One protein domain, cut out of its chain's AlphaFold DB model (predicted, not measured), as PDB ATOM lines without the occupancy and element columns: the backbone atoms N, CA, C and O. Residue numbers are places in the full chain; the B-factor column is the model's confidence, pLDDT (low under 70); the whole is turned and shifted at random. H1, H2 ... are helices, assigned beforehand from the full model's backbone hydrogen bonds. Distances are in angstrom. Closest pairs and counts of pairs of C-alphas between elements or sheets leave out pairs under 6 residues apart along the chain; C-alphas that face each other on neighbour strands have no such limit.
ATOM      1  N   ALA A  40     198.000 -58.417  39.282       85.19
ATOM      2  CA  ALA A  40     198.178 -58.263  40.723       85.19
ATOM      3  C   ALA A  40     196.826 -58.169  41.447       85.19
ATOM      4  O   ALA A  40     196.619 -58.843  42.459       85.19
ATOM      5  N   ALA A  41     195.883 -57.401  40.895       89.94
ATOM      6  CA  ALA A  41     194.520 -57.331  41.409       89.94
ATOM      7  C   ALA A  41     193.803 -58.686  41.317       89.94
ATOM      8  O   ALA A  41     193.109 -59.073  42.255       89.94
ATOM      9  N   VAL A  42     194.004 -59.433  40.223       93.12
ATOM     10  CA  VAL A  42     193.430 -60.780  40.064       93.12
ATOM     11  C   VAL A  42     193.996 -61.746  41.102       93.12
ATOM     12  O   VAL A  42     193.230 -62.458  41.739       93.12
ATOM     13  N   ARG A  43     195.311 -61.732  41.346       90.19
ATOM     14  CA  ARG A  43     195.956 -62.571  42.371       90.19
ATOM     15  C   ARG A  43     195.459 -62.292  43.790       90.19
ATOM     16  O   ARG A  43     195.465 -63.191  44.624       90.19
ATOM     17  N   ALA A  44     195.039 -61.061  44.070       92.94
ATOM     18  CA  ALA A  44     194.501 -60.669  45.369       92.94
ATOM     19  C   ALA A  44     193.021 -61.051  45.570       92.94
ATOM     20  O   ALA A  44     192.474 -60.818  46.651       92.94
ATOM     21  N   MET A  45     192.350 -61.606  44.554       95.44
ATOM     22  CA  MET A  45     190.954 -62.023  44.672       95.44
ATOM     23  C   MET A  45     190.793 -63.196  45.640       95.44
ATOM     24  O   MET A  45     191.692 -64.011  45.840       95.44
ATOM     25  N   ALA A  46     189.602 -63.291  46.233       94.00
ATOM     26  CA  ALA A  46     189.256 -64.422  47.076       94.00
ATOM     27  C   ALA A  46     189.340 -65.734  46.282       94.00
ATOM     28  O   ALA A  46     188.917 -65.818  45.129       94.00
ATOM     29  N   SER A  47     189.880 -66.765  46.925       92.38
ATOM     30  CA  SER A  47     190.000 -68.095  46.337       92.38
ATOM     31  C   SER A  47     188.611 -68.745  46.207       92.38
ATOM     32  O   SER A  47     187.941 -68.871  47.233       92.38
ATOM     33  N   PRO A  48     188.177 -69.188  45.009       94.69
ATOM     34  CA  PRO A  48     186.872 -69.835  44.817       94.69
ATOM     35  C   PRO A  48     186.701 -71.082  45.669       94.69
ATOM     36  O   PRO A  48     187.632 -71.874  45.746       94.69
ATOM     37  N   ASP A  49     185.516 -71.318  46.235       95.44
ATOM     38  CA  ASP A  49     185.249 -72.534  47.019       95.44
ATOM     39  C   ASP A  49     185.301 -73.815  46.172       95.44
ATOM     40  O   ASP A  49     185.847 -74.832  46.615       95.44
ATOM     41  N   ASP A  50     184.803 -73.748  44.934       96.88
ATOM     42  CA  ASP A  50     184.837 -74.859  43.985       96.88
ATOM     43  C   ASP A  50     186.290 -75.246  43.623       96.88
ATOM     44  O   ASP A  50     187.047 -74.400  43.137       96.88
ATOM     45  N   PRO A  51     186.714 -76.511  43.833       97.56
ATOM     46  CA  PRO A  51     188.090 -76.933  43.576       97.56
ATOM     47  C   PRO A  51     188.547 -76.743  42.125       97.56
ATOM     48  O   PRO A  51     189.711 -76.415  41.893       97.56
ATOM     49  N   PHE A  52     187.653 -76.928  41.150       98.12
ATOM     50  CA  PHE A  52     187.981 -76.760  39.735       98.12
ATOM     51  C   PHE A  52     188.173 -75.277  39.388       98.12
ATOM     52  O   PHE A  52     189.196 -74.919  38.806       98.12
ATOM     53  N   ALA A  53     187.265 -74.397  39.816       98.31
ATOM     54  CA  ALA A  53     187.393 -72.949  39.650       98.31
ATOM     55  C   ALA A  53     188.641 -72.400  40.358       98.31
ATOM     56  O   ALA A  53     189.368 -71.577  39.799       98.31
ATOM     57  N   ARG A  54     188.948 -72.908  41.558       98.19
ATOM     58  CA  ARG A  54     190.170 -72.570  42.296       98.19
ATOM     59  C   ARG A  54     191.429 -72.929  41.513       98.19
ATOM     60  O   ARG A  54     192.359 -72.124  41.431       98.19
ATOM     61  N   ALA A  55     191.453 -74.126  40.932       98.50
ATOM     62  CA  ALA A  55     192.565 -74.592  40.120       98.50
ATOM     63  C   ALA A  55     192.679 -73.805  38.803       98.50
ATOM     64  O   ALA A  55     193.788 -73.423  38.436       98.50
ATOM     65  N   LEU A  56     191.564 -73.480  38.132       98.69
ATOM     66  CA  LEU A  56     191.566 -72.610  36.949       98.69
ATOM     67  C   LEU A  56     192.141 -71.230  37.273       98.69
ATOM     68  O   LEU A  56     193.039 -70.772  36.573       98.69
ATOM     69  N   HIS A  57     191.671 -70.593  38.348       98.44
ATOM     70  CA  HIS A  57     192.163 -69.287  38.781       98.44
ATOM     71  C   HIS A  57     193.690 -69.279  38.943       98.44
ATOM     72  O   HIS A  57     194.378 -68.447  38.353       98.44
ATOM     73  N   ARG A  58     194.224 -70.250  39.691       98.06
ATOM     74  CA  ARG A  58     195.664 -70.374  39.942       98.06
ATOM     75  C   ARG A  58     196.452 -70.677  38.664       98.06
ATOM     76  O   ARG A  58     197.464 -70.034  38.415       98.06
ATOM     77  N   ASN A  59     196.006 -71.645  37.864       98.38
ATOM     78  CA  ASN A  59     196.751 -72.096  36.687       98.38
ATOM     79  C   ASN A  59     196.739 -71.049  35.558       98.38
ATOM     80  O   ASN A  59     197.736 -70.897  34.862       98.38
ATOM     81  N   TYR A  60     195.645 -70.301  35.381       98.56
ATOM     82  CA  TYR A  60     195.617 -69.202  34.414       98.56
ATOM     83  C   TYR A  60     196.486 -68.017  34.850       98.56
ATOM     84  O   TYR A  60     197.130 -67.415  33.997       98.56
ATOM     85  N   LEU A  61     196.554 -67.697  36.150       97.44
ATOM     86  CA  LEU A  61     197.506 -66.697  36.654       97.44
ATOM     87  C   LEU A  61     198.958 -67.107  36.383       97.44
ATOM     88  O   LEU A  61     199.743 -66.269  35.958       97.44
ATOM     89  N   ASP A  62     199.296 -68.384  36.572       97.12
ATOM     90  CA  ASP A  62     200.642 -68.903  36.291       97.12
ATOM     91  C   ASP A  62     201.030 -68.767  34.807       97.12
ATOM     92  O   ASP A  62     202.145 -68.357  34.492       97.12
ATOM     93  N   ILE A  63     200.108 -69.055  33.880       96.50
ATOM     94  CA  ILE A  63     200.351 -68.782  32.454       96.50
ATOM     95  C   ILE A  63     200.471 -67.273  32.223       96.50
ATOM     96  O   ILE A  63     201.380 -66.845  31.523       96.50
ATOM     97  N   ALA A  64     199.594 -66.457  32.811       95.75
ATOM     98  CA  ALA A  64     199.633 -65.008  32.631       95.75
ATOM     99  C   ALA A  64     200.977 -64.394  33.058       95.75
ATOM    100  O   ALA A  64     201.496 -63.535  32.347       95.75
ATOM    101  N   ASP A  65     201.548 -64.857  34.174       94.12
ATOM    102  CA  ASP A  65     202.862 -64.428  34.657       94.12
ATOM    103  C   ASP A  65     203.968 -64.808  33.670       94.12
ATOM    104  O   ASP A  65     204.730 -63.940  33.249       94.12
ATOM    105  N   ARG A  66     204.003 -66.071  33.225       93.50
ATOM    106  CA  ARG A  66     204.991 -66.539  32.240       93.50
ATOM    107  C   ARG A  66     204.900 -65.764  30.927       93.50
ATOM    108  O   ARG A  66     205.909 -65.301  30.416       93.50
ATOM    109  N   GLN A  67     203.689 -65.524  30.424       92.25
ATOM    110  CA  GLN A  67     203.502 -64.716  29.219       92.25
ATOM    111  C   GLN A  67     203.948 -63.259  29.414       92.25
ATOM    112  O   GLN A  67     204.413 -62.641  28.459       92.25
ATOM    113  N   ALA A  68     203.808 -62.692  30.618       92.00
ATOM    114  CA  ALA A  68     204.298 -61.348  30.920       92.00
ATOM    115  C   ALA A  68     205.834 -61.300  30.976       92.00
ATOM    116  O   ALA A  68     206.424 -60.353  30.456       92.00
ATOM    117  N   GLU A  69     206.469 -62.321  31.557       92.25
ATOM    118  CA  GLU A  69     207.929 -62.501  31.568       92.25
ATOM    119  C   GLU A  69     208.489 -62.675  30.148       92.25
ATOM    120  O   GLU A  69     209.492 -62.050  29.803       92.25
ATOM    121  N   ASP A  70     207.775 -63.418  29.300       89.56
ATOM    122  CA  ASP A  70     208.082 -63.615  27.877       89.56
ATOM    123  C   ASP A  70     207.739 -62.377  27.011       89.56
ATOM    124  O   ASP A  70     207.949 -62.367  25.799       89.56
ATOM    125  N   GLY A  71     207.209 -61.300  27.607       89.44
ATOM    126  CA  GLY A  71     206.904 -60.034  26.925       89.44
ATOM    127  C   GLY A  71     205.601 -60.023  26.112       89.44
ATOM    128  O   GLY A  71     205.297 -59.035  25.436       89.44
ATOM    129  N   SER A  72     204.787 -61.076  26.194       89.75
ATOM    130  CA  SER A  72     203.495 -61.189  25.515       89.75
ATOM    131  C   SER A  72     202.368 -60.542  26.328       89.75
ATOM    132  O   SER A  72     201.578 -61.204  27.006       89.75
ATOM    133  N   ALA A  73     202.252 -59.212  26.237       89.38
ATOM    134  CA  ALA A  73     201.243 -58.439  26.974       89.38
ATOM    135  C   ALA A  73     199.792 -58.864  26.669       89.38
ATOM    136  O   ALA A  73     198.934 -58.836  27.558       89.38
ATOM    137  N   PHE A  74     199.516 -59.268  25.423       90.06
ATOM    138  CA  PHE A  74     198.202 -59.774  25.022       90.06
ATOM    139  C   PHE A  74     197.877 -61.092  25.729       90.06
ATOM    140  O   PHE A  74     196.861 -61.164  26.419       90.06
ATOM    141  N   ALA A  75     198.750 -62.100  25.620       92.12
ATOM    142  CA  ALA A  75     198.511 -63.404  26.229       92.12
ATOM    143  C   ALA A  75     198.461 -63.299  27.761       92.12
ATOM    144  O   ALA A  75     197.566 -63.864  28.385       92.12
ATOM    145  N   ALA A  76     199.337 -62.488  28.363       93.44
ATOM    146  CA  ALA A  76     199.295 -62.195  29.792       93.44
ATOM    147  C   ALA A  76     197.929 -61.638  30.228       93.44
ATOM    148  O   ALA A  76     197.296 -62.162  31.146       93.44
ATOM    149  N   SER A  77     197.426 -60.617  29.525       93.25
ATOM    150  CA  SER A  77     196.118 -60.013  29.822       93.25
ATOM    151  C   SER A  77     194.961 -60.988  29.594       93.25
ATOM    152  O   SER A  77     194.009 -61.021  30.374       93.25
ATOM    153  N   PHE A  78     195.044 -61.792  28.534       95.00
ATOM    154  CA  PHE A  78     194.049 -62.792  28.176       95.00
ATOM    155  C   PHE A  78     193.925 -63.884  29.251       95.00
ATOM    156  O   PHE A  78     192.829 -64.139  29.757       95.00
ATOM    157  N   PHE A  79     195.036 -64.476  29.690       97.44
ATOM    158  CA  PHE A  79     194.999 -65.490  30.742       97.44
ATOM    159  C   PHE A  79     194.646 -64.893  32.110       97.44
ATOM    160  O   PHE A  79     193.865 -65.492  32.850       97.44
ATOM    161  N   ALA A  80     195.089 -63.668  32.420       97.00
ATOM    162  CA  ALA A  80     194.657 -62.964  33.628       97.00
ATOM    163  C   ALA A  80     193.135 -62.714  33.640       97.00
ATOM    164  O   ALA A  80     192.492 -62.849  34.684       97.00
ATOM    165  N   TYR A  81     192.533 -62.401  32.486       96.62
ATOM    166  CA  TYR A  81     191.079 -62.300  32.347       96.62
ATOM    167  C   TYR A  81     190.394 -63.624  32.700       96.62
ATOM    168  O   TYR A  81     189.498 -63.637  33.545       96.62
ATOM    169  N   LYS A  82     190.844 -64.750  32.133       98.38
ATOM    170  CA  LYS A  82     190.256 -66.068  32.435       98.38
ATOM    171  C   LYS A  82     190.426 -66.454  33.905       98.38
ATOM    172  O   LYS A  82     189.487 -66.966  34.515       98.38
ATOM    173  N   ALA A  83     191.574 -66.135  34.507       98.25
ATOM    174  CA  ALA A  83     191.798 -66.328  35.935       98.25
ATOM    175  C   ALA A  83     190.822 -65.522  36.804       98.25
ATOM    176  O   ALA A  83     190.346 -66.020  37.826       98.25
ATOM    177  N   ARG A  84     190.516 -64.282  36.406       97.69
ATOM    178  CA  ARG A  84     189.549 -63.421  37.093       97.69
ATOM    179  C   ARG A  84     188.134 -63.978  37.006       97.69
ATOM    180  O   ARG A  84     187.424 -63.976  38.004       97.69
ATOM    181  N   GLU A  85     187.717 -64.442  35.831       97.88
ATOM    182  CA  GLU A  85     186.385 -65.035  35.669       97.88
ATOM    183  C   GLU A  85     186.259 -66.328  36.494       97.88
ATOM    184  O   GLU A  85     185.280 -66.497  37.219       97.88
ATOM    185  N   ALA A  86     187.302 -67.165  36.533       98.00
ATOM    186  CA  ALA A  86     187.340 -68.319  37.432       98.00
ATOM    187  C   ALA A  86     187.243 -67.910  38.917       98.00
ATOM    188  O   ALA A  86     186.512 -68.538  39.681       98.00
ATOM    189  N   ALA A  87     187.917 -66.825  39.324       97.56
ATOM    190  CA  ALA A  87     187.841 -66.291  40.688       97.56
ATOM    191  C   ALA A  87     186.431 -65.820  41.087       97.56
ATOM    192  O   ALA A  87     186.044 -65.919  42.249       97.56
ATOM    193  N   LYS A  88     185.649 -65.323  40.124       96.25
ATOM    194  CA  LYS A  88     184.247 -64.923  40.328       96.25
ATOM    195  C   LYS A  88     183.280 -66.109  40.406       96.25
ATOM    196  O   LYS A  88     182.104 -65.899  40.682       96.25
ATOM    197  N   GLY A  89     183.752 -67.331  40.156       94.06
ATOM    198  CA  GLY A  89     182.895 -68.509  40.023       94.06
ATOM    199  C   GLY A  89     182.154 -68.574  38.685       94.06
ATOM    200  O   GLY A  89     181.195 -69.334  38.562       94.06
ATOM    201  N   GLU A  90     182.584 -67.796  37.687       96.19
ATOM    202  CA  GLU A  90     182.020 -67.871  36.342       96.19
ATOM    203  C   GLU A  90     182.414 -69.181  35.657       96.19
ATOM    204  O   GLU A  90     183.463 -69.783  35.918       96.19
ATOM    205  N   PHE A  91     181.575 -69.618  34.722       93.06
ATOM    206  CA  PHE A  91     181.803 -70.851  33.986       93.06
ATOM    207  C   PHE A  91     182.800 -70.642  32.840       93.06
ATOM    208  O   PHE A  91     182.432 -70.413  31.689       93.06
ATOM    209  N   VAL A  92     184.089 -70.725  33.165       97.62
ATOM    210  CA  VAL A  92     185.175 -70.577  32.188       97.62
ATOM    211  C   VAL A  92     185.302 -71.843  31.339       97.62
ATOM    212  O   VAL A  92     185.570 -72.930  31.857       97.62
ATOM    213  N   LEU A  93     185.128 -71.703  30.024       97.69
ATOM    214  CA  LEU A  93     185.210 -72.791  29.046       97.69
ATOM    215  C   LEU A  93     186.584 -72.855  28.350       97.69
ATOM    216  O   LEU A  93     187.266 -71.827  28.270       97.69
ATOM    217  N   PRO A  94     186.969 -74.029  27.803       98.44
ATOM    218  CA  PRO A  94     188.078 -74.122  26.858       98.44
ATOM    219  C   PRO A  94     187.812 -73.282  25.606       98.44
ATOM    220  O   PRO A  94     186.669 -73.238  25.123       98.44
ATOM    221  N   GLU A  95     188.870 -72.679  25.067       98.38
ATOM    222  CA  GLU A  95     188.823 -71.786  23.908       98.38
ATOM    223  C   GLU A  95     188.080 -72.393  22.728       98.38
ATOM    224  O   GLU A  95     188.151 -73.598  22.467       98.38
ATOM    225  N   ARG A  96     187.334 -71.560  22.003       97.69
ATOM    226  CA  ARG A  96     186.701 -71.980  20.756       97.69
ATOM    227  C   ARG A  96     187.646 -71.671  19.608       97.69
ATOM    228  O   ARG A  96     188.158 -70.570  19.511       97.69
ATOM    229  N   LEU A  97     187.860 -72.634  18.721       97.75
ATOM    230  CA  LEU A  97     188.873 -72.503  17.671       97.75
ATOM    231  C   LEU A  97     188.506 -71.484  16.586       97.75
ATOM    232  O   LEU A  97     189.387 -71.029  15.871       97.75
ATOM    233  N   ASP A  98     187.226 -71.124  16.463       96.88
ATOM    234  CA  ASP A  98     186.751 -70.103  15.526       96.88
ATOM    235  C   ASP A  98     187.098 -68.668  15.952       96.88
ATOM    236  O   ASP A  98     187.034 -67.762  15.122       96.88
ATOM    237  N   ASP A  99     187.527 -68.480  17.202       96.62
ATOM    238  CA  ASP A  99     187.988 -67.193  17.726       96.62
ATOM    239  C   ASP A  99     189.489 -66.940  17.450       96.62
ATOM    240  O   ASP A  99     189.989 -65.853  17.738       96.62
ATOM    241  N   TRP A 100     190.208 -67.914  16.866       96.69
ATOM    242  CA  TRP A 100     191.670 -67.902  16.711       96.69
ATOM    243  C   TRP A 100     192.115 -68.096  15.257       96.69
ATOM    244  O   TRP A 100     191.490 -68.809  14.466       96.69
ATOM    245  N   ARG A 101     193.244 -67.484  14.884       96.69
ATOM    246  CA  ARG A 101     193.825 -67.614  13.537       96.69
ATOM    247  C   ARG A 101     194.739 -68.833  13.453       96.69
ATOM    248  O   ARG A 101     195.942 -68.731  13.651       96.69
ATOM    249  N   LEU A 102     194.158 -69.980  13.116       96.06
ATOM    250  CA  LEU A 102     194.859 -71.267  13.099       96.06
ATOM    251  C   LEU A 102     195.150 -71.760  11.674       96.06
ATOM    252  O   LEU A 102     194.344 -71.587  10.757       96.06
ATOM    253  N   GLY A 103     196.296 -72.424  11.496       94.12
ATOM    254  CA  GLY A 103     196.588 -73.199  10.286       94.12
ATOM    255  C   GLY A 103     195.693 -74.440  10.173       94.12
ATOM    256  O   GLY A 103     195.204 -74.945  11.180       94.12
ATOM    257  N   GLY A 104     195.483 -74.957   8.956       89.75
ATOM    258  CA  GLY A 104     194.551 -76.073   8.712       89.75
ATOM    259  C   GLY A 104     194.874 -77.345   9.507       89.75
ATOM    260  O   GLY A 104     193.985 -77.913  10.143       89.75
ATOM    261  N   ASP A 105     196.146 -77.748   9.529       92.62
ATOM    262  CA  ASP A 105     196.592 -78.934  10.271       92.62
ATOM    263  C   ASP A 105     196.449 -78.731  11.789       92.62
ATOM    264  O   ASP A 105     195.878 -79.579  12.479       92.62
ATOM    265  N   ALA A 106     196.867 -77.567  12.301       94.44
ATOM    266  CA  ALA A 106     196.714 -77.200  13.710       94.44
ATOM    267  C   ALA A 106     195.237 -77.179  14.132       94.44
ATOM    268  O   ALA A 106     194.875 -77.760  15.155       94.44
ATOM    269  N   ALA A 107     194.356 -76.588  13.320       96.62
ATOM    270  CA  ALA A 107     192.922 -76.533  13.585       96.62
ATOM    271  C   ALA A 107     192.297 -77.933  13.665       96.62
ATOM    272  O   ALA A 107     191.481 -78.191  14.553       96.62
ATOM    273  N   ALA A 108     192.690 -78.860  12.786       96.62
ATOM    274  CA  ALA A 108     192.209 -80.240  12.821       96.62
ATOM    275  C   ALA A 108     192.662 -80.966  14.101       96.62
ATOM    276  O   ALA A 108     191.847 -81.584  14.793       96.62
ATOM    277  N   THR A 109     193.943 -80.846  14.459       97.50
ATOM    278  CA  THR A 109     194.497 -81.447  15.677       97.50
ATOM    279  C   THR A 109     193.860 -80.863  16.942       97.50
ATOM    280  O   THR A 109     193.404 -81.617  17.809       97.50
ATOM    281  N   LEU A 110     193.758 -79.535  17.036       98.50
ATOM    282  CA  LEU A 110     193.125 -78.842  18.155       98.50
ATOM    283  C   LEU A 110     191.635 -79.177  18.261       98.50
ATOM    284  O   LEU A 110     191.122 -79.300  19.370       98.50
ATOM    285  N   SER A 111     190.932 -79.388  17.143       98.38
ATOM    286  CA  SER A 111     189.509 -79.762  17.157       98.38
ATOM    287  C   SER A 111     189.284 -81.099  17.861       98.38
ATOM    288  O   SER A 111     188.395 -81.219  18.707       98.38
ATOM    289  N   LEU A 112     190.121 -82.098  17.561       98.06
ATOM    290  CA  LEU A 112     190.066 -83.411  18.208       98.06
ATOM    291  C   LEU A 112     190.444 -83.328  19.693       98.06
ATOM    292  O   LEU A 112     189.772 -83.921  20.539       98.06
ATOM    293  N   ALA A 113     191.487 -82.562  20.019       98.31
ATOM    294  CA  ALA A 113     191.898 -82.308  21.399       98.31
ATOM    295  C   ALA A 113     190.781 -81.640  22.215       98.31
ATOM    296  O   ALA A 113     190.453 -82.090  23.316       98.31
ATOM    297  N   ARG A 114     190.144 -80.613  21.643       98.44
ATOM    298  CA  ARG A 114     189.042 -79.884  22.267       98.44
ATOM    299  C   ARG A 114     187.841 -80.778  22.517       98.44
ATOM    300  O   ARG A 114     187.234 -80.684  23.580       98.44
ATOM    301  N   LEU A 115     187.490 -81.625  21.549       97.81
ATOM    302  CA  LEU A 115     186.378 -82.563  21.682       97.81
ATOM    303  C   LEU A 115     186.584 -83.472  22.899       97.81
ATOM    304  O   LEU A 115     185.704 -83.539  23.750       97.81
ATOM    305  N   ARG A 116     187.761 -84.102  23.019       97.38
ATOM    306  CA  ARG A 116     188.089 -84.970  24.163       97.38
ATOM    307  C   ARG A 116     188.029 -84.220  25.489       97.38
ATOM    308  O   ARG A 116     187.380 -84.679  26.425       97.38
ATOM    309  N   LEU A 117     188.653 -83.041  25.550       98.25
ATOM    310  CA  LEU A 117     188.653 -82.210  26.750       98.25
ATOM    311  C   LEU A 117     187.229 -81.826  27.172       98.25
ATOM    312  O   LEU A 117     186.865 -81.986  28.332       98.25
ATOM    313  N   VAL A 118     186.410 -81.319  26.246       97.38
ATOM    314  CA  VAL A 118     185.047 -80.881  26.568       97.38
ATOM    315  C   VAL A 118     184.161 -82.048  26.980       97.38
ATOM    316  O   VAL A 118     183.395 -81.876  27.924       97.38
ATOM    317  N   SER A 119     184.284 -83.218  26.346       95.81
ATOM    318  CA  SER A 119     183.573 -84.424  26.782       95.81
ATOM    319  C   SER A 119     183.929 -84.783  28.225       95.81
ATOM    320  O   SER A 119     183.037 -84.842  29.071       95.81
ATOM    321  N   ALA A 120     185.222 -84.875  28.553       94.62
ATOM    322  CA  ALA A 120     185.663 -85.178  29.913       94.62
ATOM    323  C   ALA A 120     185.161 -84.139  30.941       94.62
ATOM    324  O   ALA A 120     184.685 -84.486  32.025       94.62
ATOM    325  N   LEU A 121     185.209 -82.843  30.601       95.31
ATOM    326  CA  LEU A 121     184.722 -81.757  31.462       95.31
ATOM    327  C   LEU A 121     183.195 -81.737  31.634       95.31
ATOM    328  O   LEU A 121     182.711 -81.279  32.676       95.31
ATOM    329  N   ALA A 122     182.443 -82.154  30.613       90.88
ATOM    330  CA  ALA A 122     180.984 -82.243  30.642       90.88
ATOM    331  C   ALA A 122     180.493 -83.423  31.490       90.88
ATOM    332  O   ALA A 122     179.402 -83.357  32.056       90.88
ATOM    333  N   GLU A 123     181.306 -84.470  31.606       86.12
ATOM    334  CA  GLU A 123     181.056 -85.609  32.477       86.12
ATOM    335  C   GLU A 123     181.328 -85.246  33.950       86.12
ATOM    336  O   GLU A 123     180.717 -84.338  34.529       86.12
ATOM    337  N   LYS A 124     182.200 -85.995  34.625       88.19
ATOM    338  CA  LYS A 124     182.434 -85.842  36.062       88.19
ATOM    339  C   LYS A 124     183.806 -85.264  36.376       88.19
ATOM    340  O   LYS A 124     184.011 -84.921  37.539       88.19
ATOM    341  N   ALA A 125     184.680 -85.051  35.384       92.31
ATOM    342  CA  ALA A 125     186.078 -84.664  35.598       92.31
ATOM    343  C   ALA A 125     186.250 -83.412  36.464       92.31
ATOM    344  O   ALA A 125     187.121 -83.378  37.330       92.31
ATOM    345  N   ARG A 126     185.379 -82.403  36.313       95.25
ATOM    346  CA  ARG A 126     185.410 -81.196  37.161       95.25
ATOM    347  C   ARG A 126     185.235 -81.498  38.653       95.25
ATOM    348  O   ARG A 126     185.693 -80.727  39.482       95.25
ATOM    349  N   ARG A 127     184.575 -82.607  39.001       94.12
ATOM    350  CA  ARG A 127     184.350 -83.052  40.385       94.12
ATOM    351  C   ARG A 127     185.297 -84.173  40.810       94.12
ATOM    352  O   ARG A 127     185.727 -84.178  41.955       94.12
ATOM    353  N   THR A 128     185.593 -85.126  39.925       94.50
ATOM    354  CA  THR A 128     186.399 -86.319  40.246       94.50
ATOM    355  C   THR A 128     187.900 -86.073  40.132       94.50
ATOM    356  O   THR A 128     188.665 -86.666  40.887       94.50
ATOM    357  N   ALA A 129     188.323 -85.168  39.247       96.31
ATOM    358  CA  ALA A 129     189.721 -84.813  39.021       96.31
ATOM    359  C   ALA A 129     189.898 -83.295  38.791       96.31
ATOM    360  O   ALA A 129     190.500 -82.898  37.791       96.31
ATOM    361  N   PRO A 130     189.402 -82.419  39.693       97.44
ATOM    362  CA  PRO A 130     189.331 -80.968  39.472       97.44
ATOM    363  C   PRO A 130     190.678 -80.341  39.095       97.44
ATOM    364  O   PRO A 130     190.753 -79.500  38.205       97.44
ATOM    365  N   GLU A 131     191.752 -80.782  39.745       98.06
ATOM    366  CA  GLU A 131     193.104 -80.276  39.519       98.06
ATOM    367  C   GLU A 131     193.648 -80.655  38.130       98.06
ATOM    368  O   GLU A 131     194.156 -79.795  37.408       98.06
ATOM    369  N   ALA A 132     193.504 -81.921  37.724       98.12
ATOM    370  CA  ALA A 132     193.923 -82.382  36.398       98.12
ATOM    371  C   ALA A 132     193.047 -81.773  35.293       98.12
ATOM    372  O   ALA A 132     193.565 -81.294  34.286       98.12
ATOM    373  N   ALA A 133     191.735 -81.696  35.523       98.38
ATOM    374  CA  ALA A 133     190.772 -81.101  34.604       98.38
ATOM    375  C   ALA A 133     191.071 -79.620  34.345       98.38
ATOM    376  O   ALA A 133     191.083 -79.177  33.196       98.38
ATOM    377  N   ALA A 134     191.353 -78.853  35.402       98.62
ATOM    378  CA  ALA A 134     191.703 -77.445  35.272       98.62
ATOM    379  C   ALA A 134     193.042 -77.263  34.547       98.62
ATOM    380  O   ALA A 134     193.144 -76.406  33.672       98.62
ATOM    381  N   ARG A 135     194.062 -78.079  34.865       98.69
ATOM    382  CA  ARG A 135     195.342 -78.061  34.133       98.69
ATOM    383  C   ARG A 135     195.148 -78.362  32.651       98.69
ATOM    384  O   ARG A 135     195.676 -77.625  31.827       98.69
ATOM    385  N   ALA A 136     194.383 -79.400  32.314       98.69
ATOM    386  CA  ALA A 136     194.107 -79.763  30.929       98.69
ATOM    387  C   ALA A 136     193.418 -78.612  30.181       98.69
ATOM    388  O   ALA A 136     193.833 -78.269  29.080       98.69
ATOM    389  N   GLN A 137     192.434 -77.947  30.792       98.81
ATOM    390  CA  GLN A 137     191.795 -76.787  30.169       98.81
ATOM    391  C   GLN A 137     192.769 -75.623  29.941       98.81
ATOM    392  O   GLN A 137     192.848 -75.104  28.831       98.81
ATOM    393  N   VAL A 138     193.542 -75.236  30.957       98.81
ATOM    394  CA  VAL A 138     194.501 -74.125  30.836       98.81
ATOM    395  C   VAL A 138     195.578 -74.415  29.784       98.81
ATOM    396  O   VAL A 138     195.932 -73.533  29.006       98.81
ATOM    397  N   LEU A 139     196.085 -75.649  29.734       98.81
ATOM    398  CA  LEU A 139     197.116 -76.055  28.776       98.81
ATOM    399  C   LEU A 139     196.575 -76.178  27.351       98.81
ATOM    400  O   LEU A 139     197.295 -75.855  26.412       98.81
ATOM    401  N   PHE A 140     195.314 -76.584  27.184       98.81
ATOM    402  CA  PHE A 140     194.644 -76.521  25.888       98.81
ATOM    403  C   PHE A 140     194.558 -75.077  25.386       98.81
ATOM    404  O   PHE A 140     194.970 -74.803  24.266       98.81
ATOM    405  N   ASP A 141     194.098 -74.145  26.222       98.75
ATOM    406  CA  ASP A 141     193.983 -72.733  25.836       98.75
ATOM    407  C   ASP A 141     195.351 -72.104  25.535       98.75
ATOM    408  O   ASP A 141     195.487 -71.329  24.592       98.75
ATOM    409  N   CYS A 142     196.380 -72.465  26.308       98.31
ATOM    410  CA  CYS A 142     197.762 -72.087  26.014       98.31
ATOM    411  C   CYS A 142     198.222 -72.614  24.652       98.31
ATOM    412  O   CYS A 142     198.812 -71.866  23.880       98.31
ATOM    413  N   TRP A 143     197.926 -73.875  24.336       98.50
ATOM    414  CA  TRP A 143     198.296 -74.459  23.052       98.50
ATOM    415  C   TRP A 143     197.571 -73.772  21.889       98.50
ATOM    416  O   TRP A 143     198.204 -73.448  20.890       98.50
ATOM    417  N   VAL A 144     196.279 -73.460  22.033       98.38
ATOM    418  CA  VAL A 144     195.541 -72.670  21.033       98.38
ATOM    419  C   VAL A 144     196.222 -71.315  20.795       98.38
ATOM    420  O   VAL A 144     196.441 -70.942  19.643       98.38
ATOM    421  N   ALA A 145     196.618 -70.616  21.863       96.44
ATOM    422  CA  ALA A 145     197.313 -69.335  21.750       96.44
ATOM    423  C   ALA A 145     198.701 -69.456  21.103       96.44
ATOM    424  O   ALA A 145     199.068 -68.624  20.274       96.44
ATOM    425  N   ALA A 146     199.451 -70.505  21.445       95.19
ATOM    426  CA  ALA A 146     200.750 -70.815  20.858       95.19
ATOM    427  C   ALA A 146     200.656 -71.077  19.345       95.19
ATOM    428  O   ALA A 146     201.510 -70.627  18.586       95.19
ATOM    429  N   GLU A 147     199.598 -71.750  18.885       96.56
ATOM    430  CA  GLU A 147     199.376 -72.029  17.460       96.56
ATOM    431  C   GLU A 147     199.022 -70.772  16.649       96.56
ATOM    432  O   GLU A 147     199.348 -70.708  15.467       96.56
ATOM    433  N   GLU A 148     198.416 -69.736  17.238       94.31
ATOM    434  CA  GLU A 148     198.195 -68.474  16.508       94.31
ATOM    435  C   GLU A 148     199.515 -67.748  16.202       94.31
ATOM    436  O   GLU A 148     199.675 -67.166  15.126       94.31
ATOM    437  N   VAL A 149     200.479 -67.813  17.124       91.69
ATOM    438  CA  VAL A 149     201.798 -67.177  16.966       91.69
ATOM    439  C   VAL A 149     202.881 -68.127  16.444       91.69
ATOM    440  O   VAL A 149     203.980 -67.674  16.144       91.69
ATOM    441  N   GLN A 150     202.560 -69.414  16.280       90.94
ATOM    442  CA  GLN A 150     203.478 -70.483  15.865       90.94
ATOM    443  C   GLN A 150     204.708 -70.627  16.786       90.94
ATOM    444  O   GLN A 150     205.804 -70.962  16.338       90.94
ATOM    445  N   GLU A 151     204.515 -70.404  18.089       89.31
ATOM    446  CA  GLU A 151     205.549 -70.504  19.125       89.31
ATOM    447  C   GLU A 151     204.979 -71.171  20.388       89.31
ATOM    448  O   GLU A 151     204.079 -70.628  21.023       89.31
ATOM    449  N   ASP A 152     205.528 -72.328  20.784       87.31
ATOM    450  CA  ASP A 152     205.141 -73.056  22.009       87.31
ATOM    451  C   ASP A 152     206.351 -73.315  22.935       87.31
ATOM    452  O   ASP A 152     206.757 -74.465  23.139       87.31
ATOM    453  N   PRO A 153     206.975 -72.269  23.511       83.75
ATOM    454  CA  PRO A 153     208.134 -72.436  24.395       83.75
ATOM    455  C   PRO A 153     207.807 -73.200  25.689       83.75
ATOM    456  O   PRO A 153     208.713 -73.650  26.389       83.75
ATOM    457  N   GLN A 154     206.521 -73.357  26.016       87.56
ATOM    458  CA  GLN A 154     206.042 -73.957  27.259       87.56
ATOM    459  C   GLN A 154     205.586 -75.421  27.094       87.56
ATOM    460  O   GLN A 154     205.125 -76.009  28.083       87.56
ATOM    461  N   ASP A 155     205.708 -75.991  25.883       95.50
ATOM    462  CA  ASP A 155     205.178 -77.307  25.477       95.50
ATOM    463  C   ASP A 155     203.726 -77.511  25.942       95.50
ATOM    464  O   ASP A 155     203.355 -78.509  26.572       95.50
ATOM    465  N   CYS A 156     202.884 -76.510  25.693       96.81
ATOM    466  CA  CYS A 156     201.489 -76.528  26.091       96.81
ATOM    467  C   CYS A 156     200.740 -77.697  25.445       96.81
ATOM    468  O   CYS A 156     199.962 -78.364  26.132       96.81
ATOM    469  N   GLY A 157     201.049 -78.044  24.192       97.44
ATOM    470  CA  GLY A 157     200.469 -79.217  23.537       97.44
ATOM    471  C   GLY A 157     200.861 -80.550  24.198       97.44
ATOM    472  O   GLY A 157     200.008 -81.420  24.407       97.44
ATOM    473  N   GLY A 158     202.138 -80.743  24.548       98.00
ATOM    474  CA  GLY A 158     202.621 -81.952  25.227       98.00
ATOM    475  C   GLY A 158     202.073 -82.100  26.637       98.00
ATOM    476  O   GLY A 158     201.528 -83.152  26.991       98.00
ATOM    477  N   ARG A 159     202.129 -81.026  27.421       98.31
ATOM    478  CA  ARG A 159     201.614 -80.997  28.794       98.31
ATOM    479  C   ARG A 159     200.094 -81.137  28.839       98.31
ATOM    480  O   ARG A 159     199.581 -81.796  29.742       98.31
ATOM    481  N   PHE A 160     199.370 -80.589  27.859       98.69
ATOM    482  CA  PHE A 160     197.932 -80.817  27.707       98.69
ATOM    483  C   PHE A 160     197.616 -82.310  27.605       98.69
ATOM    484  O   PHE A 160     196.771 -82.807  28.344       98.69
ATOM    485  N   ARG A 161     198.322 -83.043  26.730       98.25
ATOM    486  CA  ARG A 161     198.102 -84.487  26.550       98.25
ATOM    487  C   ARG A 161     198.336 -85.262  27.845       98.25
ATOM    488  O   ARG A 161     197.560 -86.157  28.158       98.25
ATOM    489  N   GLN A 162     199.368 -84.904  28.610       98.06
ATOM    490  CA  GLN A 162     199.632 -85.519  29.915       98.06
ATOM    491  C   GLN A 162     198.486 -85.258  30.901       98.06
ATOM    492  O   GLN A 162     197.950 -86.202  31.476       98.06
ATOM    493  N   ALA A 163     198.056 -84.002  31.036       98.06
ATOM    494  CA  ALA A 163     196.960 -83.636  31.931       98.06
ATOM    495  C   ALA A 163     195.622 -84.274  31.513       98.06
ATOM    496  O   ALA A 163     194.853 -84.701  32.370       98.06
ATOM    497  N   LEU A 164     195.346 -84.381  30.211       97.31
ATOM    498  CA  LEU A 164     194.142 -85.045  29.716       97.31
ATOM    499  C   LEU A 164     194.154 -86.547  30.028       97.31
ATOM    500  O   LEU A 164     193.135 -87.078  30.452       97.31
ATOM    501  N   ASN A 165     195.302 -87.218  29.904       96.06
ATOM    502  CA  ASN A 165     195.418 -88.626  30.286       96.06
ATOM    503  C   ASN A 165     195.168 -88.833  31.792       96.06
ATOM    504  O   ASN A 165     194.558 -89.825  32.177       96.06
ATOM    505  N   GLU A 166     195.606 -87.905  32.653       95.81
ATOM    506  CA  GLU A 166     195.288 -87.941  34.091       95.81
ATOM    507  C   GLU A 166     193.783 -87.795  34.350       95.81
ATOM    508  O   GLU A 166     193.240 -88.461  35.230       95.81
ATOM    509  N   VAL A 167     193.107 -86.936  33.581       95.31
ATOM    510  CA  VAL A 167     191.649 -86.765  33.650       95.31
ATOM    511  C   VAL A 167     190.928 -88.042  33.233       95.31
ATOM    512  O   VAL A 167     190.047 -88.502  33.953       95.31
ATOM    513  N   GLU A 168     191.308 -88.618  32.094       91.88
ATOM    514  CA  GLU A 168     190.690 -89.831  31.552       91.88
ATOM    515  C   GLU A 168     190.952 -91.045  32.461       91.88
ATOM    516  O   GLU A 168     190.047 -91.829  32.712       91.88
ATOM    517  N   ALA A 169     192.143 -91.164  33.056       91.50
ATOM    518  CA  ALA A 169     192.449 -92.234  34.010       91.50
ATOM    519  C   ALA A 169     191.648 -92.136  35.323       91.50
ATOM    520  O   ALA A 169     191.453 -93.141  36.010       91.50
ATOM    521  N   ALA A 170     191.196 -90.935  35.690       87.19
ATOM    522  CA  ALA A 170     190.350 -90.717  36.858       87.19
ATOM    523  C   ALA A 170     188.863 -91.032  36.598       87.19
ATOM    524  O   ALA A 170     188.079 -91.053  37.553       87.19
ATOM    525  N   ASP A 171     188.474 -91.294  35.344       75.50
ATOM    526  CA  ASP A 171     187.141 -91.766  34.969       75.50
ATOM    527  C   ASP A 171     187.216 -93.157  34.305       75.50
ATOM    528  O   ASP A 171     187.296 -93.269  33.082       75.50
TER     529      ASP A 171
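What this domain is: This is residues 40 to 171 of the 174 residues of an uncharacterized protein of Rhodospirillaceae bacterium (UniProt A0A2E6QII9). This is a flattened bundle of five helices at shallow tilts, with H6 in the middle, the hairpin of H2 and H3 packed on one side of it through H2, and H4 and H7 packed on its other side. Short H1 packs on H3 at the edge, short H5 sits where H6 begins, and the long link of residues 88 to 103 runs from H3 to the start of H4. The printed part has 132 residues with seven named helices, H1 to H7 in chain order, and no named strand; the class is all helix. It is compact, with a radius of gyration of the C-alphas of 13.9 A and spans of 39 by 37 by 22 A.

How they stand to each other: Begin with H6, residues 130 to 149, the hub, which touches four helices. H2, residues 51 to 69, touches it at Phe 52 and Pro 130, whose C-alphas are the closest at 4.4 A; they run the same way at a shallow tilt of 32 degrees, only just short of steep. Outward from H2, look for H3, residues 73 to 87: the two form a helical hairpin, opposite ways at 16 degrees, with C-alphas 64 and 76 closest at 4.0 A. H1, residues 40 to 43, touches H3, the closest C-alphas being 42 and 84, 5.6 A apart. H7, residues 156 to 169, forms a helical hairpin with H6, opposite ways at a shallow tilt of 27 degrees; the closest C-alphas, 143 and 156, are 4.9 A apart. H4, residues 104 to 122, touches H6 opposite ways at a shallow tilt of 17 degrees, with C-alphas 121 and 133 closest at 6.8 A. H4, H6 and H7 make an up and down bundle, each running against the one before it. H5, residues 125 to 128, and H6 touch only at the corner, only just, with 3 pairs of C-alphas within 8 A, the closest being 126 and 133 at 5.9 A. H3 and H4 are apart. Every O i to N i+4 pair is within hydrogen-bond range in H2, H3, H4 and H7, and 15 of 16 are in H6; H1 and H5 are too short for such a pair.

Where its parts are: Find C-alpha 130 at (189.331, -80.968, 39.472); from there H6 runs 29.2 A to C-alpha 149 at (201.798, -67.177, 16.966). H2 measures 27.3 A, H4 26.5 A, H3 20.7 A and H7 19.8 A. H1 begins at C-alpha 40, (198.178, -58.263, 40.723).

The domain as a whole: The C-alphas farthest apart, those of Ala 46 and Gly 104, are 40.4 A apart. The printed part has no cut, and the link from H3 to H4 is long. No printed residue is under 70 in pLDDT.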